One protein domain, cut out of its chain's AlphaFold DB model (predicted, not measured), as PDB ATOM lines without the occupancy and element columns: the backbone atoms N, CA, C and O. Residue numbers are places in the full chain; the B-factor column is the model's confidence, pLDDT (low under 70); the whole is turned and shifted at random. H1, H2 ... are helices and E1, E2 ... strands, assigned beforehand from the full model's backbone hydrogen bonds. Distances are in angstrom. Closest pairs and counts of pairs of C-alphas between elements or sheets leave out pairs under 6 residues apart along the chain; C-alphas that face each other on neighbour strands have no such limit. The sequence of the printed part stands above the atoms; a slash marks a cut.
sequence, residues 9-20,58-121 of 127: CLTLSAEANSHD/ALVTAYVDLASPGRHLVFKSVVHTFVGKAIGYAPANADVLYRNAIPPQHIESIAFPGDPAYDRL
ATOM      1  N   CYS A   9     -14.149 -32.217 -37.332       88.25
ATOM      2  CA  CYS A   9     -13.580 -30.873 -37.361       88.25
ATOM      3  C   CYS A   9     -14.221 -30.033 -36.255       88.25
ATOM      4  O   CYS A   9     -15.443 -30.006 -36.129       88.25
ATOM      5  N   LEU A  10     -13.397 -29.368 -35.455       88.44
ATOM      6  CA  LEU A  10     -13.808 -28.565 -34.303       88.44
ATOM      7  C   LEU A  10     -13.013 -27.258 -34.298       88.44
ATOM      8  O   LEU A  10     -11.955 -27.184 -34.920       88.44
ATOM      9  N   THR A  11     -13.448 -26.278 -33.513       88.69
ATOM     10  CA  THR A  11     -12.649 -25.082 -33.228       88.69
ATOM     11  C   THR A  11     -12.428 -24.954 -31.722       88.69
ATOM     12  O   THR A  11     -13.365 -25.009 -30.926       88.69
ATOM     13  N   LEU A  12     -11.172 -24.789 -31.319       86.81
ATOM     14  CA  LEU A  12     -10.750 -24.424 -29.969       86.81
ATOM     15  C   LEU A  12     -10.519 -22.917 -29.937       86.81
ATOM     16  O   LEU A  12      -9.850 -22.408 -30.806       86.81
ATOM     17  N   SER A  13     -10.941 -22.113 -28.978       75.38
ATOM     18  CA  SER A  13     -12.010 -22.335 -28.012       75.38
ATOM     19  C   SER A  13     -13.323 -21.740 -28.540       75.38
ATOM     20  O   SER A  13     -13.351 -21.171 -29.632       75.38
ATOM     21  N   ALA A  14     -14.385 -21.777 -27.732       72.56
ATOM     22  CA  ALA A  14     -15.659 -21.118 -28.032       72.56
ATOM     23  C   ALA A  14     -15.534 -19.614 -28.381       72.56
ATOM     24  O   ALA A  14     -16.445 -19.056 -28.984       72.56
ATOM     25  N   GLU A  15     -14.406 -18.964 -28.059       70.44
ATOM     26  CA  GLU A  15     -14.077 -17.591 -28.487       70.44
ATOM     27  C   GLU A  15     -14.051 -17.393 -30.007       70.44
ATOM     28  O   GLU A  15     -14.247 -16.276 -30.478       70.44
ATOM     29  N   ALA A  16     -13.853 -18.454 -30.793       70.00
ATOM     30  CA  ALA A  16     -13.980 -18.357 -32.246       70.00
ATOM     31  C   ALA A  16     -15.361 -17.822 -32.661       70.00
ATOM     32  O   ALA A  16     -15.471 -16.998 -33.568       70.00
ATOM     33  N   ASN A  17     -16.403 -18.215 -31.924       70.12
ATOM     34  CA  ASN A  17     -17.782 -17.836 -32.214       70.12
ATOM     35  C   ASN A  17     -18.100 -16.387 -31.816       70.12
ATOM     36  O   ASN A  17     -19.118 -15.859 -32.250       70.12
ATOM     37  N   SER A  18     -17.267 -15.732 -30.997       68.81
ATOM     38  CA  SER A  18     -17.480 -14.331 -30.608       68.81
ATOM     39  C   SER A  18     -16.797 -13.322 -31.533       68.81
ATOM     40  O   SER A  18     -17.161 -12.151 -31.493       68.81
ATOM     41  N   HIS A  19     -15.834 -13.751 -32.358       64.69
ATOM     42  CA  HIS A  19     -15.020 -12.850 -33.188       64.69
ATOM     43  C   HIS A  19     -15.308 -12.967 -34.690       64.69
ATOM     44  O   HIS A  19     -15.233 -11.957 -35.386       64.69
ATOM     45  N   ASP A  20     -15.650 -14.157 -35.198       64.94
ATOM     46  CA  ASP A  20     -15.962 -14.354 -36.621       64.94
ATOM     47  C   ASP A  20     -17.083 -15.384 -36.829       64.94
ATOM     48  O   ASP A  20     -16.882 -16.521 -37.263       64.94
ATOM     49  N   ALA A  58     -27.236 -27.169 -34.942       89.00
ATOM     50  CA  ALA A  58     -26.842 -27.412 -33.558       89.00
ATOM     51  C   ALA A  58     -25.408 -26.941 -33.300       89.00
ATOM     52  O   ALA A  58     -24.521 -27.136 -34.132       89.00
ATOM     53  N   LEU A  59     -25.179 -26.362 -32.125       88.50
ATOM     54  CA  LEU A  59     -23.850 -26.129 -31.572       88.50
ATOM     55  C   LEU A  59     -23.540 -27.265 -30.609       88.50
ATOM     56  O   LEU A  59     -24.259 -27.459 -29.631       88.50
ATOM     57  N   VAL A  60     -22.475 -28.008 -30.886       89.69
ATOM     58  CA  VAL A  60     -22.017 -29.104 -30.031       89.69
ATOM     59  C   VAL A  60     -20.698 -28.695 -29.395       89.69
ATOM     60  O   VAL A  60     -19.724 -28.442 -30.105       89.69
ATOM     61  N   THR A  61     -20.662 -28.653 -28.065       91.38
ATOM     62  CA  THR A  61     -19.422 -28.450 -27.309       91.38
ATOM     63  C   THR A  61     -18.955 -29.790 -26.769       91.38
ATOM     64  O   THR A  61     -19.726 -30.526 -26.150       91.38
ATOM     65  N   ALA A  62     -17.692 -30.119 -27.015       92.56
ATOM     66  CA  ALA A  62     -17.111 -31.386 -26.611       92.56
ATOM     67  C   ALA A  62     -15.679 -31.214 -26.106       92.56
ATOM     68  O   ALA A  62     -14.923 -30.373 -26.597       92.56
ATOM     69  N   TYR A  63     -15.298 -32.066 -25.161       92.62
ATOM     70  CA  TYR A  63     -13.924 -32.208 -24.712       92.62
ATOM     71  C   TYR A  63     -13.174 -33.182 -25.627       92.62
ATOM     72  O   TYR A  63     -13.639 -34.286 -25.917       92.62
ATOM     73  N   VAL A  64     -11.985 -32.788 -26.077       91.31
ATOM     74  CA  VAL A  64     -11.110 -33.644 -26.887       91.31
ATOM     75  C   VAL A  64      -9.789 -33.883 -26.183       91.31
ATOM     76  O   VAL A  64      -9.213 -32.967 -25.597       91.31
ATOM     77  N   ASP A  65      -9.295 -35.113 -26.281       91.94
ATOM     78  CA  ASP A  65      -7.961 -35.465 -25.818       91.94
ATOM     79  C   ASP A  65      -6.988 -35.439 -26.999       91.94
ATOM     80  O   ASP A  65      -6.883 -36.391 -27.777       91.94
ATOM     81  N   LEU A  66      -6.264 -34.327 -27.137       91.12
ATOM     82  CA  LEU A  66      -5.261 -34.162 -28.189       91.12
ATOM     83  C   LEU A  66      -4.031 -35.067 -28.007       91.12
ATOM     84  O   LEU A  66      -3.231 -35.161 -28.937       91.12
ATOM     85  N   ALA A  67      -3.873 -35.721 -26.851       91.44
ATOM     86  CA  ALA A  67      -2.841 -36.728 -26.621       91.44
ATOM     87  C   ALA A  67      -3.299 -38.147 -27.001       91.44
ATOM     88  O   ALA A  67      -2.471 -39.062 -27.043       91.44
ATOM     89  N   SER A  68      -4.591 -38.343 -27.292       90.56
ATOM     90  CA  SER A  68      -5.110 -39.650 -27.688       90.56
ATOM     91  C   SER A  68      -4.474 -40.141 -29.002       90.56
ATOM     92  O   SER A  68      -3.991 -39.343 -29.814       90.56
ATOM     93  N   PRO A  69      -4.433 -41.467 -29.244       87.94
ATOM     94  CA  PRO A  69      -3.814 -42.007 -30.446       87.94
ATOM     95  C   PRO A  69      -4.513 -41.510 -31.708       87.94
ATOM     96  O   PRO A  69      -5.649 -41.868 -31.984       87.94
ATOM     97  N   GLY A  70      -3.822 -40.723 -32.516       83.62
ATOM     98  CA  GLY A  70      -4.365 -40.214 -33.764       83.62
ATOM     99  C   GLY A  70      -3.483 -39.096 -34.285       83.62
ATOM    100  O   GLY A  70      -2.935 -38.306 -33.526       83.62
ATOM    101  N   ARG A  71      -3.303 -39.010 -35.605       88.69
ATOM    102  CA  ARG A  71      -2.570 -37.886 -36.215       88.69
ATOM    103  C   ARG A  71      -3.467 -36.647 -36.271       88.69
ATOM    104  O   ARG A  71      -3.865 -36.233 -37.360       88.69
ATOM    105  N   HIS A  72      -3.854 -36.141 -35.103       92.44
ATOM    106  CA  HIS A  72      -4.648 -34.928 -34.949       92.44
ATOM    107  C   HIS A  72      -3.881 -33.736 -35.512       92.44
ATOM    108  O   HIS A  72      -2.660 -33.656 -35.378       92.44
ATOM    109  N   LEU A  73      -4.593 -32.820 -36.162       92.44
ATOM    110  CA  LEU A  73      -4.003 -31.583 -36.661       92.44
ATOM    111  C   LEU A  73      -4.659 -30.412 -35.949       92.44
ATOM    112  O   LEU A  73      -5.880 -30.394 -35.812       92.44
ATOM    113  N   VAL A  74      -3.854 -29.444 -35.520       91.75
ATOM    114  CA  VAL A  74      -4.328 -28.215 -34.884       91.75
ATOM    115  C   VAL A  74      -3.707 -27.033 -35.609       91.75
ATOM    116  O   VAL A  74      -2.484 -26.930 -35.666       91.75
ATOM    117  N   PHE A  75      -4.539 -26.141 -36.136       88.38
ATOM    118  CA  PHE A  75      -4.119 -24.981 -36.915       88.38
ATOM    119  C   PHE A  75      -4.678 -23.697 -36.295       88.38
ATOM    120  O   PHE A  75      -5.877 -23.568 -36.144       88.38
ATOM    121  N   LYS A  76      -3.872 -22.695 -35.930       80.19
ATOM    122  CA  LYS A  76      -2.424 -22.569 -36.176       80.19
ATOM    123  C   LYS A  76      -1.564 -23.522 -35.337       80.19
ATOM    124  O   LYS A  76      -0.709 -24.190 -35.901       80.19
ATOM    125  N   SER A  77      -1.773 -23.582 -34.023       88.31
ATOM    126  CA  SER A  77      -1.287 -24.643 -33.122       88.31
ATOM    127  C   SER A  77      -1.869 -24.438 -31.720       88.31
ATOM    128  O   SER A  77      -2.247 -23.321 -31.367       88.31
ATOM    129  N   VAL A  78      -1.858 -25.484 -30.890       90.25
ATOM    130  CA  VAL A  78      -2.286 -25.411 -29.477       90.25
ATOM    131  C   VAL A  78      -1.492 -24.362 -28.687       90.25
ATOM    132  O   VAL A  78      -2.053 -23.613 -27.890       90.25
ATOM    133  N   VAL A  79      -0.180 -24.273 -28.930       91.19
ATOM    134  CA  VAL A  79       0.703 -23.321 -28.238       91.19
ATOM    135  C   VAL A  79       0.316 -21.878 -28.560       91.19
ATOM    136  O   VAL A  79       0.249 -21.059 -27.649       91.19
ATOM    137  N   HIS A  80       0.003 -21.567 -29.825       89.12
ATOM    138  CA  HIS A  80      -0.460 -20.227 -30.201       89.12
ATOM    139  C   HIS A  80      -1.762 -19.861 -29.485       89.12
ATOM    140  O   HIS A  80      -1.891 -18.736 -29.010       89.12
ATOM    141  N   THR A  81      -2.695 -20.807 -29.364       88.62
ATOM    142  CA  THR A  81      -3.948 -20.606 -28.630       88.62
ATOM    143  C   THR A  81      -3.682 -20.291 -27.155       88.62
ATOM    144  O   THR A  81      -4.218 -19.315 -26.636       88.62
ATOM    145  N   PHE A  82      -2.819 -21.057 -26.476       90.25
ATOM    146  CA  PHE A  82      -2.507 -20.815 -25.062       90.25
ATOM    147  C   PHE A  82      -1.761 -19.503 -24.825       90.25
ATOM    148  O   PHE A  82      -2.151 -18.737 -23.946       90.25
ATOM    149  N   VAL A  83      -0.716 -19.228 -25.609       92.12
ATOM    150  CA  VAL A  83       0.049 -17.979 -25.488       92.12
ATOM    151  C   VAL A  83      -0.848 -16.782 -25.790       92.12
ATOM    152  O   VAL A  83      -0.843 -15.832 -25.017       92.12
ATOM    153  N   GLY A  84      -1.660 -16.853 -26.851       90.25
ATOM    154  CA  GLY A  84      -2.614 -15.807 -27.212       90.25
ATOM    155  C   GLY A  84      -3.564 -15.473 -26.063       90.25
ATOM    156  O   GLY A  84      -3.661 -14.312 -25.673       90.25
ATOM    157  N   LYS A  85      -4.167 -16.494 -25.436       88.56
ATOM    158  CA  LYS A  85      -5.007 -16.299 -24.244       88.56
ATOM    159  C   LYS A  85      -4.236 -15.679 -23.079       88.56
ATOM    160  O   LYS A  85      -4.733 -14.748 -22.456       88.56
ATOM    161  N   ALA A  86      -3.028 -16.167 -22.794       92.12
ATOM    162  CA  ALA A  86      -2.221 -15.691 -21.669       92.12
ATOM    163  C   ALA A  86      -1.826 -14.209 -21.790       92.12
ATOM    164  O   ALA A  86      -1.704 -13.530 -20.773       92.12
ATOM    165  N   ILE A  87      -1.646 -13.701 -23.014       93.88
ATOM    166  CA  ILE A  87      -1.280 -12.298 -23.274       93.88
ATOM    167  C   ILE A  87      -2.481 -11.401 -23.620       93.88
ATOM    168  O   ILE A  87      -2.286 -10.237 -23.958       93.88
ATOM    169  N   GLY A  88      -3.712 -11.924 -23.576       89.94
ATOM    170  CA  GLY A  88      -4.918 -11.175 -23.946       89.94
ATOM    171  C   GLY A  88      -5.045 -10.863 -25.443       89.94
ATOM    172  O   GLY A  88      -5.739  -9.920 -25.815       89.94
ATOM    173  N   TYR A  89      -4.377 -11.626 -26.311       86.25
ATOM    174  CA  TYR A  89      -4.510 -11.502 -27.761       86.25
ATOM    175  C   TYR A  89      -5.753 -12.254 -28.245       86.25
ATOM    176  O   TYR A  89      -5.904 -13.439 -27.951       86.25
ATOM    177  N   ALA A  90      -6.616 -11.591 -29.016       83.12
ATOM    178  CA  ALA A  90      -7.862 -12.165 -29.513       83.12
ATOM    179  C   ALA A  90      -8.032 -11.968 -31.041       83.12
ATOM    180  O   ALA A  90      -7.656 -10.911 -31.554       83.12
ATOM    181  N   PRO A  91      -8.599 -12.953 -31.772       79.12
ATOM    182  CA  PRO A  91      -9.061 -14.246 -31.265       79.12
ATOM    183  C   PRO A  91      -7.896 -15.215 -30.992       79.12
ATOM    184  O   PRO A  91      -7.027 -15.432 -31.839       79.12
ATOM    185  N   ALA A  92      -7.894 -15.833 -29.807       86.31
ATOM    186  CA  ALA A  92      -6.993 -16.929 -29.464       86.31
ATOM    187  C   ALA A  92      -7.707 -18.264 -29.700       86.31
ATOM    188  O   ALA A  92      -8.159 -18.938 -28.768       86.31
ATOM    189  N   ASN A  93      -7.828 -18.630 -30.976       87.19
ATOM    190  CA  ASN A  93      -8.467 -19.860 -31.428       87.19
ATOM    191  C   ASN A  93      -7.561 -20.710 -32.347       87.19
ATOM    192  O   ASN A  93      -6.448 -20.320 -32.702       87.19
ATOM    193  N   ALA A  94      -8.018 -21.917 -32.667       88.56
ATOM    194  CA  ALA A  94      -7.421 -22.879 -33.570       88.56
ATOM    195  C   ALA A  94      -8.478 -23.873 -34.070       88.56
ATOM    196  O   ALA A  94      -9.306 -24.349 -33.298       88.56
ATOM    197  N   ASP A  95      -8.395 -24.251 -35.335       88.62
ATOM    198  CA  ASP A  95      -9.160 -25.345 -35.913       88.62
ATOM    199  C   ASP A  95      -8.471 -26.675 -35.630       88.62
ATOM    200  O   ASP A  95      -7.245 -26.803 -35.703       88.62
ATOM    201  N   VAL A  96      -9.266 -27.688 -35.316       90.69
ATOM    202  CA  VAL A  96      -8.808 -29.027 -34.969       90.69
ATOM    203  C   VAL A  96      -9.426 -30.024 -35.927       90.69
ATOM    204  O   VAL A  96     -10.641 -30.186 -35.968       90.69
ATOM    205  N   LEU A  97      -8.576 -30.754 -36.645       91.81
ATOM    206  CA  LEU A  97      -8.957 -32.015 -37.266       91.81
ATOM    207  C   LEU A  97      -8.688 -33.133 -36.257       91.81
ATOM    208  O   LEU A  97      -7.573 -33.663 -36.172       91.81
ATOM    209  N   TYR A  98      -9.715 -33.477 -35.487       92.94
ATOM    210  CA  TYR A  98      -9.675 -34.568 -34.529       92.94
ATOM    211  C   TYR A  98      -9.949 -35.879 -35.267       92.94
ATOM    212  O   TYR A  98     -10.941 -36.030 -35.971       92.94
ATOM    213  N   ARG A  99      -9.022 -36.830 -35.162       92.06
ATOM    214  CA  ARG A  99      -9.015 -38.069 -35.963       92.06
ATOM    215  C   ARG A  99      -9.404 -39.288 -35.140       92.06
ATOM    216  O   ARG A  99      -8.771 -40.326 -35.277       92.06
ATOM    217  N   ASN A 100     -10.385 -39.100 -34.270       90.56
ATOM    218  CA  ASN A 100     -10.966 -40.107 -33.400       90.56
ATOM    219  C   ASN A 100     -12.443 -39.780 -33.176       90.56
ATOM    220  O   ASN A 100     -12.842 -38.613 -33.215       90.56
ATOM    221  N   ALA A 101     -13.237 -40.807 -32.882       89.56
ATOM    222  CA  ALA A 101     -14.594 -40.601 -32.402       89.56
ATOM    223  C   ALA A 101     -14.563 -39.855 -31.058       89.56
ATOM    224  O   ALA A 101     -13.684 -40.090 -30.224       89.56
ATOM    225  N   ILE A 102     -15.534 -38.968 -30.846       90.62
ATOM    226  CA  ILE A 102     -15.742 -38.316 -29.554       90.62
ATOM    227  C   ILE A 102     -16.662 -39.225 -28.728       90.62
ATOM    228  O   ILE A 102     -17.793 -39.473 -29.156       90.62
ATOM    229  N   PRO A 103     -16.210 -39.748 -27.574       91.38
ATOM    230  CA  PRO A 103     -17.065 -40.550 -26.711       91.38
ATOM    231  C   PRO A 103     -18.274 -39.741 -26.212       91.38
ATOM    232  O   PRO A 103     -18.117 -38.550 -25.931       91.38
ATOM    233  N   PRO A 104     -19.457 -40.356 -26.019       92.81
ATOM    234  CA  PRO A 104     -20.648 -39.639 -25.555       92.81
ATOM    235  C   PRO A 104     -20.432 -38.864 -24.252       92.81
ATOM    236  O   PRO A 104     -20.911 -37.745 -24.113       92.81
ATOM    237  N   GLN A 105     -19.647 -39.415 -23.321       95.38
ATOM    238  CA  GLN A 105     -19.329 -38.774 -22.042       95.38
ATOM    239  C   GLN A 105     -18.449 -37.519 -22.163       95.38
ATOM    240  O   GLN A 105     -18.264 -36.811 -21.180       95.38
ATOM    241  N   HIS A 106     -17.871 -37.254 -23.337       94.75
ATOM    242  CA  HIS A 106     -17.100 -36.039 -23.601       94.75
ATOM    243  C   HIS A 106     -17.939 -34.935 -24.250       94.75
ATOM    244  O   HIS A 106     -17.430 -33.831 -24.446       94.75
ATOM    245  N   ILE A 107     -19.201 -35.205 -24.593       94.69
ATOM    246  CA  ILE A 107     -20.123 -34.169 -25.049       94.69
ATOM    247  C   ILE A 107     -20.567 -33.373 -23.825       94.69
ATOM    248  O   ILE A 107     -21.267 -33.888 -22.957       94.69
ATOM    249  N   GLU A 108     -20.134 -32.119 -23.750       94.25
ATOM    250  CA  GLU A 108     -20.481 -31.217 -22.654       94.25
ATOM    251  C   GLU A 108     -21.895 -30.661 -22.847       94.25
ATOM    252  O   GLU A 108     -22.691 -30.624 -21.912       94.25
ATOM    253  N   SER A 109     -22.207 -30.207 -24.063       93.81
ATOM    254  CA  SER A 109     -23.488 -29.573 -24.359       93.81
ATOM    255  C   SER A 109     -23.860 -29.670 -25.833       93.81
ATOM    256  O   SER A 109     -23.004 -29.736 -26.718       93.81
ATOM    257  N   ILE A 110     -25.169 -29.653 -26.085       94.06
ATOM    258  CA  ILE A 110     -25.764 -29.497 -27.410       94.06
ATOM    259  C   ILE A 110     -26.814 -28.397 -27.284       94.06
ATOM    260  O   ILE A 110     -27.694 -28.502 -26.432       94.06
ATOM    261  N   ALA A 111     -26.707 -27.358 -28.107       93.00
ATOM    262  CA  ALA A 111     -27.655 -26.252 -28.151       93.00
ATOM    263  C   ALA A 111     -28.248 -26.108 -29.554       93.00
ATOM    264  O   ALA A 111     -27.536 -26.209 -30.556       93.00
ATOM    265  N   PHE A 112     -29.544 -25.846 -29.611       92.75
ATOM    266  CA  PHE A 112     -30.345 -25.671 -30.813       92.75
ATOM    267  C   PHE A 112     -30.901 -24.243 -30.880       92.75
ATOM    268  O   PHE A 112     -30.891 -23.538 -29.871       92.75
ATOM    269  N   PRO A 113     -31.426 -23.807 -32.038       91.88
ATOM    270  CA  PRO A 113     -32.166 -22.555 -32.104       91.88
ATOM    271  C   PRO A 113     -33.296 -22.495 -31.068       91.88
ATOM    272  O   PRO A 113     -34.063 -23.454 -30.932       91.88
ATOM    273  N   GLY A 114     -33.383 -21.381 -30.340       92.19
ATOM    274  CA  GLY A 114     -34.268 -21.206 -29.184       92.19
ATOM    275  C   GLY A 114     -33.588 -21.448 -27.830       92.19
ATOM    276  O   GLY A 114     -34.125 -21.037 -26.798       92.19
ATOM    277  N   ASP A 115     -32.413 -22.087 -27.802       94.00
ATOM    278  CA  ASP A 115     -31.628 -22.233 -26.576       94.00
ATOM    279  C   ASP A 115     -30.773 -20.976 -26.329       94.00
ATOM    280  O   ASP A 115     -30.081 -20.514 -27.244       94.00
ATOM    281  N   PRO A 116     -30.670 -20.465 -25.084       92.25
ATOM    282  CA  PRO A 116     -29.874 -19.267 -24.786       92.25
ATOM    283  C   PRO A 116     -28.402 -19.354 -25.218       92.25
ATOM    284  O   PRO A 116     -27.779 -18.349 -25.565       92.25
ATOM    285  N   ALA A 117     -27.821 -20.558 -25.193       88.62
ATOM    286  CA  ALA A 117     -26.441 -20.795 -25.607       88.62
ATOM    287  C   ALA A 117     -26.235 -20.656 -27.126       88.62
ATOM    288  O   ALA A 117     -25.126 -20.308 -27.546       88.62
ATOM    289  N   TYR A 118     -27.287 -20.906 -27.912       89.44
ATOM    290  CA  TYR A 118     -27.325 -20.741 -29.360       89.44
ATOM    291  C   TYR A 118     -27.674 -19.300 -29.732       89.44
ATOM    292  O   TYR A 118     -26.906 -18.638 -30.425       89.44
ATOM    293  N   ASP A 119     -28.775 -18.785 -29.187       90.00
ATOM    294  CA  ASP A 119     -29.368 -17.504 -29.586       90.00
ATOM    295  C   ASP A 119     -28.509 -16.290 -29.207       90.00
ATOM    296  O   ASP A 119     -28.629 -15.219 -29.801       90.00
ATOM    297  N   ARG A 120     -27.588 -16.446 -28.244       87.44
ATOM    298  CA  ARG A 120     -26.588 -15.411 -27.932       87.44
ATOM    299  C   ARG A 120     -25.594 -15.158 -29.070       87.44
ATOM    300  O   ARG A 120     -24.879 -14.160 -29.020       87.44
ATOM    301  N   LEU A 121     -25.481 -16.071 -30.038       85.38
ATOM    302  CA  LEU A 121     -24.587 -15.936 -31.184       85.38
ATOM    303  C   LEU A 121     -25.343 -15.279 -32.350       85.38
ATOM    304  O   LEU A 121     -26.235 -15.895 -32.937       85.38
TER     305      LEU A 121
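Overview. This is residues 9 to 20 and 58 to 121 of the 127 residues of an uncharacterized protein of Streptomyces viridochromogenes Tue57 (UniProt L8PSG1). A small three-stranded sheet, E1, E4 and E3, with the helix H2 packed by its first residues, 78 to 81, beside one end of the strands, makes one part of a flat model. A separate two-stranded ribbon, E2 with E5, makes the other part, with the short helix H3 at one end of it. The printed part has 76 residues, with named elements in the order E1, H1, E2, E3, H2, E4, E5, H3, and its class is mixed, helices and strands. Both sheets are antiparallel. The whole is only just compact, close to loose, with a radius of gyration of the C-alphas of 13.4 A and spans of 35 by 31 by 16 A.

Along the chain. The larger sheet holds E1, residues 9 to 12, which begins at C-alpha 9 at (-13.580, -30.873, -37.361), E4, residues 94 to 98, 11.9 A long, and E3, residues 73 to 75. H2, residues 78 to 86, is 12.5 A long. The smaller sheet holds E2, residues 59 to 62, and E5, residues 107 to 111, 11.4 A long. H1 is residues 16 to 19, and H3 is residues 116 to 119, ending at C-alpha 119 at (-29.368, -17.504, -29.586).

Arrangement. E4 is the inner strand of the larger sheet, and E1 and E3 are its edge strands. E1 and E4 are antiparallel at 141 degrees, with N 10 and O 96 2.9 A apart, within hydrogen-bond range. E4 and E3 are antiparallel at 167 degrees, with N 95 and O 75 2.7 A apart, within that range. H2 is on this sheet, and the closest C-alphas of H2 and E4 are those of Thr 81 and Ala 94, 6.5 A apart. H2 is over none of the strands, but only just: 2 of its 9 C-alphas fall on E4. H1 is not on this sheet. E1 and E2 are near each other, with 5 pairs of C-alphas within 10 A. E2 and E5 are antiparallel at 170 degrees, with N 59 and O 111 2.8 A apart, within hydrogen-bond range. The closest C-alphas of E5 and H3 are those of Ala 111 and Tyr 118, 5.7 A apart. H2 and H3 are apart. In H2 each O i to N i+4 pair is within hydrogen-bond range; H1 and H3 are too short for such a pair.

Size, cuts and confidence. The two C-alphas farthest apart, those of Pro 69 and Gly 114, are 36.9 A apart. Residues 21 to 57 are not printed, and C-alphas 20 and 58 are 17.3 A apart across the cut. Of the links that are printed whole, none is long. The mean pLDDT of the printed part is 88.0, and residues 18 to 20 are under 70.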